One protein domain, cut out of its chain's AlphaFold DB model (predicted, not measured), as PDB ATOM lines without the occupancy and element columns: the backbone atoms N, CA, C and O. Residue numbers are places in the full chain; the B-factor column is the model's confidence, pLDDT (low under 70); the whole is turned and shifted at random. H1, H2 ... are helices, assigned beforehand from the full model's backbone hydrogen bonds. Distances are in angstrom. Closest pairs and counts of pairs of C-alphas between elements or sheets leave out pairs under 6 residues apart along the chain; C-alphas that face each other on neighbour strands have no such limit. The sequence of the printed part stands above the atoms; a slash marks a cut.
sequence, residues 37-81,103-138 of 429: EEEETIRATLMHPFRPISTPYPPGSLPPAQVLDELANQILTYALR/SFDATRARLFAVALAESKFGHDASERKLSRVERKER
ATOM      1  N   GLU A  37      29.935  28.532  49.104       92.50
ATOM      2  CA  GLU A  37      28.906  27.516  48.875       92.50
ATOM      3  C   GLU A  37      29.072  26.837  47.507       92.50
ATOM      4  O   GLU A  37      28.918  25.617  47.386       92.50
ATOM      5  N   GLU A  38      29.423  27.602  46.465       93.88
ATOM      6  CA  GLU A  38      29.721  27.054  45.137       93.88
ATOM      7  C   GLU A  38      30.953  26.141  45.193       93.88
ATOM      8  O   GLU A  38      30.935  25.028  44.662       93.88
ATOM      9  N   GLU A  39      32.017  26.577  45.873       95.44
ATOM     10  CA  GLU A  39      33.220  25.763  46.045       95.44
ATOM     11  C   GLU A  39      32.964  24.495  46.858       95.44
ATOM     12  O   GLU A  39      33.457  23.426  46.497       95.44
ATOM     13  N   GLU A  40      32.207  24.596  47.948       95.06
ATOM     14  CA  GLU A  40      31.818  23.450  48.766       95.06
ATOM     15  C   GLU A  40      31.002  22.451  47.947       95.06
ATOM     16  O   GLU A  40      31.266  21.252  48.006       95.06
ATOM     17  N   THR A  41      30.095  22.932  47.094       95.12
ATOM     18  CA  THR A  41      29.318  22.071  46.196       95.12
ATOM     19  C   THR A  41      30.209  21.352  45.179       95.12
ATOM     20  O   THR A  41      30.025  20.157  44.935       95.12
ATOM     21  N   ILE A  42      31.211  22.036  44.614       96.50
ATOM     22  CA  ILE A  42      32.194  21.423  43.705       96.50
ATOM     23  C   ILE A  42      33.001  20.337  44.430       96.50
ATOM     24  O   ILE A  42      33.103  19.220  43.919       96.50
ATOM     25  N   ARG A  43      33.526  20.629  45.629       95.81
ATOM     26  CA  ARG A  43      34.274  19.655  46.451       95.81
ATOM     27  C   ARG A  43      33.409  18.452  46.828       95.81
ATOM     28  O   ARG A  43      33.822  17.309  46.653       95.81
ATOM     29  N   ALA A  44      32.181  18.698  47.280       95.44
ATOM     30  CA  ALA A  44      31.229  17.648  47.626       95.44
ATOM     31  C   ALA A  44      30.925  16.753  46.419       95.44
ATOM     32  O   ALA A  44      30.902  15.533  46.559       95.44
ATOM     33  N   THR A  45      30.772  17.334  45.226       95.75
ATOM     34  CA  THR A  45      30.504  16.576  43.995       95.75
ATOM     35  C   THR A  45      31.715  15.752  43.543       95.75
ATOM     36  O   THR A  45      31.541  14.639  43.050       95.75
ATOM     37  N   LEU A  46      32.941  16.254  43.734       95.12
ATOM     38  CA  LEU A  46      34.175  15.503  43.461       95.12
ATOM     39  C   LEU A  46      34.317  14.264  44.357       95.12
ATOM     40  O   LEU A  46      34.815  13.232  43.904       95.12
ATOM     41  N   MET A  47      33.868  14.359  45.610       93.69
ATOM     42  CA  MET A  47      33.889  13.254  46.572       93.69
ATOM     43  C   MET A  47      32.704  12.295  46.404       93.69
ATOM     44  O   MET A  47      32.852  11.075  46.509       93.69
ATOM     45  N   HIS A  48      31.524  12.854  46.155       94.56
ATOM     46  CA  HIS A  48      30.244  12.162  46.119       94.56
ATOM     47  C   HIS A  48      29.412  12.683  44.940       94.56
ATOM     48  O   HIS A  48      28.549  13.546  45.120       94.56
ATOM     49  N   PRO A  49      29.655  12.174  43.721       95.38
ATOM     50  CA  PRO A  49      28.930  12.638  42.551       95.38
ATOM     51  C   PRO A  49      27.443  12.277  42.663       95.38
ATOM     52  O   PRO A  49      27.085  11.188  43.118       95.38
ATOM     53  N   PHE A  50      26.565  13.182  42.221       93.81
ATOM     54  CA  PHE A  50      25.108  12.994  42.264       93.81
ATOM     55  C   PHE A  50      24.647  11.751  41.494       93.81
ATOM     56  O   PHE A  50      23.606  11.166  41.795       93.81
ATOM     57  N   ARG A  51      25.413  11.359  40.471       95.12
ATOM     58  CA  ARG A  51      25.244  10.116  39.721       95.12
ATOM     59  C   ARG A  51      26.581   9.386  39.596       95.12
ATOM     60  O   ARG A  51      27.614  10.048  39.503       95.12
ATOM     61  N   PRO A  52      26.574   8.043  39.512       96.50
ATOM     62  CA  PRO A  52      27.780   7.284  39.205       96.50
ATOM     63  C   PRO A  52      28.449   7.802  37.926       96.50
ATOM     64  O   PRO A  52      27.785   7.976  36.905       96.50
ATOM     65  N   ILE A  53      29.753   8.059  38.009       96.62
ATOM     66  CA  ILE A  53      30.598   8.467  36.879       96.62
ATOM     67  C   ILE A  53      30.850   7.286  35.939       96.62
ATOM     68  O   ILE A  53      30.911   6.138  36.384       96.62
ATOM     69  N   SER A  54      31.017   7.558  34.644       96.69
ATOM     70  CA  SER A  54      31.238   6.505  33.642       96.69
ATOM     71  C   SER A  54      32.575   5.783  33.817       96.69
ATOM     72  O   SER A  54      32.673   4.573  33.609       96.69
ATOM     73  N   THR A  55      33.605   6.533  34.212       95.88
ATOM     74  CA  THR A  55      34.988   6.070  34.270       95.88
ATOM     75  C   THR A  55      35.529   6.264  35.684       95.88
ATOM     76  O   THR A  55      35.700   7.407  36.113       95.88
ATOM     77  N   PRO A  56      35.814   5.184  36.432       93.69
ATOM     78  CA  PRO A  56      36.402   5.309  37.756       93.69
ATOM     79  C   PRO A  56      37.837   5.838  37.650       93.69
ATOM     80  O   PRO A  56      38.606   5.417  36.785       93.69
ATOM     81  N   TYR A  57      38.214   6.730  38.564       94.06
ATOM     82  CA  TYR A  57      39.582   7.223  38.715       94.06
ATOM     83  C   TYR A  57      40.089   6.936  40.136       94.06
ATOM     84  O   TYR A  57      39.299   6.926  41.084       94.06
ATOM     85  N   PRO A  58      41.391   6.646  40.316       91.50
ATOM     86  CA  PRO A  58      41.924   6.331  41.631       91.50
ATOM     87  C   PRO A  58      41.915   7.562  42.555       91.50
ATOM     88  O   PRO A  58      42.116   8.691  42.091       91.50
ATOM     89  N   PRO A  59      41.738   7.366  43.872       88.25
ATOM     90  CA  PRO A  59      41.707   8.465  44.830       88.25
ATOM     91  C   PRO A  59      43.034   9.236  44.840       88.25
ATOM     92  O   PRO A  59      44.119   8.649  44.826       88.25
ATOM     93  N   GLY A  60      42.947  10.567  44.855       87.88
ATOM     94  CA  GLY A  60      44.098  11.478  44.824       87.88
ATOM     95  C   GLY A  60      44.740  11.668  43.443       87.88
ATOM     96  O   GLY A  60      45.653  12.489  43.309       87.88
ATOM     97  N   SER A  61      44.284  10.949  42.414       92.62
ATOM     98  CA  SER A  61      44.638  11.250  41.024       92.62
ATOM     99  C   SER A  61      43.735  12.340  40.450       92.62
ATOM    100  O   SER A  61      42.606  12.525  40.903       92.62
ATOM    101  N   LEU A  62      44.247  13.070  39.462       95.44
ATOM    102  CA  LEU A  62      43.473  14.078  38.749       95.44
ATOM    103  C   LEU A  62      42.412  13.388  37.866       95.44
ATOM    104  O   LEU A  62      42.779  12.478  37.114       95.44
ATOM    105  N   PRO A  63      41.131  13.802  37.907       96.06
ATOM    106  CA  PRO A  63      40.097  13.198  37.079       96.06
ATOM    107  C   PRO A  63      40.401  13.411  35.586       96.06
ATOM    108  O   PRO A  63      40.824  14.506  35.198       96.06
ATOM    109  N   PRO A  64      40.163  12.410  34.720       96.81
ATOM    110  CA  PRO A  64      40.239  12.591  33.273       96.81
ATOM    111  C   PRO A  64      39.276  13.678  32.785       96.81
ATOM    112  O   PRO A  64      38.205  13.866  33.359       96.81
ATOM    113  N   ALA A  65      39.602  14.337  31.668       96.88
ATOM    114  CA  ALA A  65      38.796  15.436  31.125       96.88
ATOM    115  C   ALA A  65      37.310  15.078  30.928       96.88
ATOM    116  O   ALA A  65      36.444  15.858  31.303       96.88
ATOM    117  N   GLN A  66      37.022  13.872  30.434       97.56
ATOM    118  CA  GLN A  66      35.651  13.382  30.231       97.56
ATOM    119  C   GLN A  66      34.862  13.282  31.545       97.56
ATOM    120  O   GLN A  66      33.674  13.582  31.585       97.56
ATOM    121  N   VAL A  67      35.531  12.909  32.638       97.56
ATOM    122  CA  VAL A  67      34.908  12.835  33.964       97.56
ATOM    123  C   VAL A  67      34.619  14.239  34.494       97.56
ATOM    124  O   VAL A  67      33.561  14.461  35.070       97.56
ATOM    125  N   LEU A  68      35.508  15.210  34.258       97.44
ATOM    126  CA  LEU A  68      35.249  16.613  34.610       97.44
ATOM    127  C   LEU A  68      34.020  17.154  33.869       97.44
ATOM    128  O   LEU A  68      33.213  17.853  34.474       97.44
ATOM    129  N   ASP A  69      33.859  16.795  32.592       98.12
ATOM    130  CA  ASP A  69      32.700  17.185  31.782       98.12
ATOM    131  C   ASP A  69      31.403  16.583  32.346       98.12
ATOM    132  O   ASP A  69      30.389  17.271  32.471       98.12
ATOM    133  N   GLU A  70      31.426  15.304  32.734       97.94
ATOM    134  CA  GLU A  70      30.294  14.642  33.389       97.94
ATOM    135  C   GLU A  70      29.936  15.304  34.721       97.94
ATOM    136  O   GLU A  70      28.764  15.590  34.967       97.94
ATOM    137  N   LEU A  71      30.925  15.581  35.570       97.25
ATOM    138  CA  LEU A  71      30.704  16.214  36.869       97.25
ATOM    139  C   LEU A  71      30.192  17.649  36.718       97.25
ATOM    140  O   LEU A  71      29.243  18.024  37.401       97.25
ATOM    141  N   ALA A  72      30.743  18.428  35.785       97.25
ATOM    142  CA  ALA A  72      30.246  19.766  35.480       97.25
ATOM    143  C   ALA A  72      28.774  19.716  35.032       97.25
ATOM    144  O   ALA A  72      27.942  20.451  35.561       97.25
ATOM    145  N   ASN A  73      28.416  18.779  34.146       96.88
ATOM    146  CA  ASN A  73      27.023  18.565  33.743       96.88
ATOM    147  C   ASN A  73      26.120  18.176  34.925       96.88
ATOM    148  O   ASN A  73      24.983  18.648  35.020       96.88
ATOM    149  N   GLN A  74      26.608  17.337  35.844       95.62
ATOM    150  CA  GLN A  74      25.867  16.984  37.054       95.62
ATOM    151  C   GLN A  74      25.629  18.207  37.944       95.62
ATOM    152  O   GLN A  74      24.500  18.411  38.381       95.62
ATOM    153  N   ILE A  75      26.638  19.048  38.167       95.06
ATOM    154  CA  ILE A  75      26.510  20.276  38.964       95.06
ATOM    155  C   ILE A  75      25.470  21.209  38.344       95.06
ATOM    156  O   ILE A  75      24.514  21.580  39.023       95.06
ATOM    157  N   LEU A  76      25.577  21.499  37.044       93.06
ATOM    158  CA  LEU A  76      24.610  22.352  36.344       93.06
ATOM    159  C   LEU A  76      23.172  21.811  36.446       93.06
ATOM    160  O   LEU A  76      22.215  22.583  36.480       93.06
ATOM    161  N   THR A  77      23.010  20.486  36.520       92.12
ATOM    162  CA  THR A  77      21.693  19.835  36.586       92.12
ATOM    163  C   THR A  77      21.138  19.720  38.013       92.12
ATOM    164  O   THR A  77      19.918  19.765  38.198       92.12
ATOM    165  N   TYR A  78      21.999  19.532  39.021       89.56
ATOM    166  CA  TYR A  78      21.596  19.087  40.364       89.56
ATOM    167  C   TYR A  78      21.968  20.027  41.508       89.56
ATOM    168  O   TYR A  78      21.213  20.071  42.476       89.56
ATOM    169  N   ALA A  79      23.062  20.788  41.408       81.62
ATOM    170  CA  ALA A  79      23.670  21.505  42.535       81.62
ATOM    171  C   ALA A  79      22.718  22.458  43.270       81.62
ATOM    172  O   ALA A  79      22.824  22.628  44.478       81.62
ATOM    173  N   LEU A  80      21.774  23.062  42.549       74.06
ATOM    174  CA  LEU A  80      20.816  24.020  43.104       74.06
ATOM    175  C   LEU A  80      19.384  23.709  42.683       74.06
ATOM    176  O   LEU A  80      18.507  24.571  42.711       74.06
ATOM    177  N   ARG A  81      19.115  22.458  42.289       71.50
ATOM    178  CA  ARG A  81      17.732  22.048  42.077       71.50
ATOM    179  C   ARG A  81      17.046  22.103  43.441       71.50
ATOM    180  O   ARG A  81      17.542  21.438  44.346       71.50
ATOM    181  N   SER A 103      28.741  29.558  34.068       93.50
ATOM    182  CA  SER A 103      28.820  28.890  32.776       93.50
ATOM    183  C   SER A 103      29.380  27.468  32.940       93.50
ATOM    184  O   SER A 103      30.041  27.137  33.936       93.50
ATOM    185  N   PHE A 104      29.094  26.597  31.969       94.69
ATOM    186  CA  PHE A 104      29.639  25.238  31.962       94.69
ATOM    187  C   PHE A 104      31.171  25.268  31.996       94.69
ATOM    188  O   PHE A 104      31.778  24.591  32.824       94.69
ATOM    189  N   ASP A 105      31.783  26.109  31.161       95.44
ATOM    190  CA  ASP A 105      33.238  26.221  31.050       95.44
ATOM    191  C   ASP A 105      33.876  26.752  32.336       95.44
ATOM    192  O   ASP A 105      34.874  26.196  32.793       95.44
ATOM    193  N   ALA A 106      33.260  27.740  32.991       94.75
ATOM    194  CA  ALA A 106      33.717  28.234  34.287       94.75
ATOM    195  C   ALA A 106      33.651  27.163  35.374       94.75
ATOM    196  O   ALA A 106      34.599  26.967  36.135       94.75
ATOM    197  N   THR A 107      32.538  26.428  35.418       95.69
ATOM    198  CA  THR A 107      32.339  25.321  36.359       95.69
ATOM    199  C   THR A 107      33.377  24.237  36.138       95.69
ATOM    200  O   THR A 107      34.020  23.791  37.085       95.69
ATOM    201  N   ARG A 108      33.597  23.856  34.881       96.44
ATOM    202  CA  ARG A 108      34.596  22.871  34.478       96.44
ATOM    203  C   ARG A 108      36.013  23.315  34.843       96.44
ATOM    204  O   ARG A 108      36.769  22.525  35.407       96.44
ATOM    205  N   ALA A 109      36.370  24.566  34.556       96.06
ATOM    206  CA  ALA A 109      37.672  25.133  34.891       96.06
ATOM    207  C   ALA A 109      37.893  25.174  36.409       96.06
ATOM    208  O   ALA A 109      38.960  24.788  36.894       96.06
ATOM    209  N   ARG A 110      36.873  25.569  37.182       96.19
ATOM    210  CA  ARG A 110      36.954  25.583  38.646       96.19
ATOM    211  C   ARG A 110      37.057  24.180  39.226       96.19
ATOM    212  O   ARG A 110      37.879  23.956  40.108       96.19
ATOM    213  N   LEU A 111      36.286  23.235  38.700       96.50
ATOM    214  CA  LEU A 111      36.326  21.834  39.108       96.50
ATOM    215  C   LEU A 111      37.701  21.217  38.837       96.50
ATOM    216  O   LEU A 111      38.242  20.537  39.705       96.50
ATOM    217  N   PHE A 112      38.318  21.536  37.696       96.81
ATOM    218  CA  PHE A 112      39.706  21.170  37.416       96.81
ATOM    219  C   PHE A 112      40.685  21.789  38.420       96.81
ATOM    220  O   PHE A 112      41.541  21.081  38.939       96.81
ATOM    221  N   ALA A 113      40.560  23.083  38.726       95.69
ATOM    222  CA  ALA A 113      41.447  23.762  39.671       95.69
ATOM    223  C   ALA A 113      41.353  23.174  41.092       95.69
ATOM    224  O   ALA A 113      42.381  22.948  41.731       95.69
ATOM    225  N   VAL A 114      40.137  22.882  41.565       95.44
ATOM    226  CA  VAL A 114      39.897  22.234  42.863       95.44
ATOM    227  C   VAL A 114      40.454  20.811  42.864       95.44
ATOM    228  O   VAL A 114      41.236  20.465  43.746       95.44
ATOM    229  N   ALA A 115      40.151  20.014  41.836       95.56
ATOM    230  CA  ALA A 115      40.667  18.653  41.720       95.56
ATOM    231  C   ALA A 115      42.201  18.609  41.618       95.56
ATOM    232  O   ALA A 115      42.834  17.699  42.147       95.56
ATOM    233  N   LEU A 116      42.816  19.598  40.965       94.19
ATOM    234  CA  LEU A 116      44.267  19.744  40.906       94.19
ATOM    235  C   LEU A 116      44.842  20.037  42.291       94.19
ATOM    236  O   LEU A 116      45.819  19.397  42.666       94.19
ATOM    237  N   ALA A 117      44.238  20.961  43.041       91.88
ATOM    238  CA  ALA A 117      44.670  21.315  44.391       91.88
ATOM    239  C   ALA A 117      44.547  20.140  45.379       91.88
ATOM    240  O   ALA A 117      45.415  19.972  46.232       91.88
ATOM    241  N   GLU A 118      43.507  19.314  45.240       91.19
ATOM    242  CA  GLU A 118      43.276  18.126  46.076       91.19
ATOM    243  C   GLU A 118      44.061  16.891  45.610       91.19
ATOM    244  O   GLU A 118      44.293  15.954  46.380       91.19
ATOM    245  N   SER A 119      44.501  16.868  44.351       92.62
ATOM    246  CA  SER A 119      45.329  15.786  43.837       92.62
ATOM    247  C   SER A 119      46.703  15.785  44.505       92.62
ATOM    248  O   SER A 119      47.296  16.831  44.779       92.62
ATOM    249  N   LYS A 120      47.285  14.587  44.656       86.06
ATOM    250  CA  LYS A 120      48.688  14.421  45.068       86.06
ATOM    251  C   LYS A 120      49.642  15.273  44.235       86.06
ATOM    252  O   LYS A 120      50.632  15.762  44.758       86.06
ATOM    253  N   PHE A 121      49.332  15.475  42.955       78.00
ATOM    254  CA  PHE A 121      50.157  16.297  42.079       78.00
ATOM    255  C   PHE A 121      50.156  17.776  42.491       78.00
ATOM    256  O   PHE A 121      51.209  18.413  42.481       78.00
ATOM    257  N   GLY A 122      48.999  18.319  42.886       75.81
ATOM    258  CA  GLY A 122      48.906  19.675  43.420       75.81
ATOM    259  C   GLY A 122      49.548  19.794  44.792       75.81
ATOM    260  O   GLY A 122      50.278  20.757  45.032       75.81
ATOM    261  N   HIS A 123      49.363  18.788  45.650       77.62
ATOM    262  CA  HIS A 123      49.999  18.761  46.963       77.62
ATOM    263  C   HIS A 123      51.527  18.767  46.835       77.62
ATOM    264  O   HIS A 123      52.169  19.695  47.318       77.62
ATOM    265  N   ASP A 124      52.094  17.852  46.047       76.62
ATOM    266  CA  ASP A 124      53.526  17.802  45.744       76.62
ATOM    267  C   ASP A 124      54.040  19.113  45.133       76.62
ATOM    268  O   ASP A 124      55.137  19.568  45.452       76.62
ATOM    269  N   ALA A 125      53.282  19.733  44.223       76.69
ATOM    270  CA  ALA A 125      53.680  20.996  43.607       76.69
ATOM    271  C   ALA A 125      53.687  22.149  44.622       76.69
ATOM    272  O   ALA A 125      54.604  22.973  44.602       76.69
ATOM    273  N   SER A 126      52.695  22.199  45.514       73.81
ATOM    274  CA  SER A 126      52.636  23.177  46.602       73.81
ATOM    275  C   SER A 126      53.773  22.962  47.602       73.81
ATOM    276  O   SER A 126      54.461  23.916  47.952       73.81
ATOM    277  N   GLU A 127      54.082  21.707  47.944       69.75
ATOM    278  CA  GLU A 127      55.181  21.346  48.839       69.75
ATOM    279  C   GLU A 127      56.560  21.599  48.224       69.75
ATOM    280  O   GLU A 127      57.505  21.988  48.918       69.75
ATOM    281  N   ARG A 128      56.697  21.426  46.904       68.81
ATOM    282  CA  ARG A 128      57.925  21.774  46.176       68.81
ATOM    283  C   ARG A 128      58.194  23.275  46.196       68.81
ATOM    284  O   ARG A 128      59.363  23.656  46.237       68.81
ATOM    285  N   LYS A 129      57.137  24.093  46.215       69.81
ATOM    286  CA  LYS A 129      57.206  25.560  46.278       69.81
ATOM    287  C   LYS A 129      57.365  26.119  47.693       69.81
ATOM    288  O   LYS A 129      57.652  27.307  47.811       69.81
ATOM    289  N   LEU A 130      57.217  25.302  48.740       56.50
ATOM    290  CA  LEU A 130      57.547  25.737  50.098       56.50
ATOM    291  C   LEU A 130      59.010  26.168  50.121       56.50
ATOM    292  O   LEU A 130      59.897  25.450  49.637       56.50
ATOM    293  N   SER A 131      59.248  27.360  50.664       59.84
ATOM    294  CA  SER A 131      60.598  27.887  50.805       59.84
ATOM    295  C   SER A 131      61.463  26.881  51.571       59.84
ATOM    296  O   SER A 131      60.975  26.120  52.412       59.84
ATOM    297  N   ARG A 132      62.773  26.866  51.297       61.59
ATOM    298  CA  ARG A 132      63.729  25.986  51.995       61.59
ATOM    299  C   ARG A 132      63.594  26.089  53.523       61.59
ATOM    300  O   ARG A 132      63.806  25.101  54.218       61.59
ATOM    301  N   VAL A 133      63.207  27.265  54.022       66.75
ATOM    302  CA  VAL A 133      62.947  27.560  55.437       66.75
ATOM    303  C   VAL A 133      61.689  26.845  55.939       66.75
ATOM    304  O   VAL A 133      61.753  26.122  56.927       66.75
ATOM    305  N   GLU A 134      60.575  26.948  55.218       70.06
ATOM    306  CA  GLU A 134      59.300  26.323  55.597       70.06
ATOM    307  C   GLU A 134      59.346  24.786  55.495       70.06
ATOM    308  O   GLU A 134      58.787  24.068  56.327       70.06
ATOM    309  N   ARG A 135      60.102  24.248  54.523       68.50
ATOM    310  CA  ARG A 135      60.372  22.804  54.442       68.50
ATOM    311  C   ARG A 135      61.174  22.316  55.653       68.50
ATOM    312  O   ARG A 135      60.867  21.249  56.182       68.50
ATOM    313  N   LYS A 136      62.165  23.091  56.116       64.94
ATOM    314  CA  LYS A 136      62.935  22.779  57.333       64.94
ATOM    315  C   LYS A 136      62.053  22.822  58.579       64.94
ATOM    316  O   LYS A 136      62.147  21.910  59.388       64.94
ATOM    317  N   GLU A 137      61.175  23.812  58.711       68.25
ATOM    318  CA  GLU A 137      60.256  23.935  59.852       68.25
ATOM    319  C   GLU A 137      59.301  22.735  59.952       68.25
ATOM    320  O   GLU A 137      59.171  22.123  61.011       68.25
ATOM    321  N   ARG A 138      58.726  22.287  58.828       65.62
ATOM    322  CA  ARG A 138      57.886  21.075  58.812       65.62
ATOM    323  C   ARG A 138      58.668  19.786  59.078       65.62
ATOM    324  O   ARG A 138      58.128  18.853  59.673       65.62
TER     325      ARG A 138
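Overview. This is residues 37 to 81 and 103 to 138 of the 429 residues of an uncharacterized protein of Naematelia encephala (UniProt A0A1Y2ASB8). Three helices, H1, H2 and H3, cross one another in a small body, and H4 and H5 follow as an arm that leads away from it and makes much of the length. A wide loop, residues 48 to 64, joins H1 to H2. The printed part has 81 residues, with five named helices in the order H1 to H5 and no named strand; its class is all helix. It is loose, with a radius of gyration of the C-alphas of 14.7 A, and elongated, spanning 47 by 26 by 19 A.

Along the chain. H1, residues 37 to 47, begins at C-alpha 37 (28.906, 27.516, 48.875) and is 15.3 A long. H2, residues 65 to 78, measures 19.9 A, and H3, residues 104 to 118, 20.9 A. H4 is residues 120 to 129, 14.1 A. H5, residues 132 to 138, 10.2 A, ends at C-alpha 138 (57.886, 21.075, 58.812).

Arrangement. The helix packing is mostly crossed, at steep tilts. H1 touches H2, whose residues 71 to 75 alone take part, at 53 degrees, opposite ways; the closest C-alphas, of Thr 45 and Leu 71, are 7.1 A apart. H3 touches H1 with residues 111 to 115 alone, at 65 degrees, the same way; the C-alphas of Ile 42 and Leu 111 are closest, 6.2 A. H2 and H3 touch at 64 degrees, opposite ways, closest at the C-alphas of Ala 72 and Arg 108, 5.4 A. H4 is close to H3 but not clearly touching, the C-alphas of Leu 116 and Gly 122 being closest at 5.3 A. H5 touches no helix. In the five helices every O i to N i+4 pair is within hydrogen-bond range.

Size, cuts and confidence. The farthest C-alphas, of Arg 81 and Lys 136, are 47.7 A apart. Residues 82 to 102 are not printed; C-alphas 81 and 103 are 16.0 A apart across the cut. The link H1 to H2 is long. Residues 127 to 133 and 135 to 138 have pLDDT under 70.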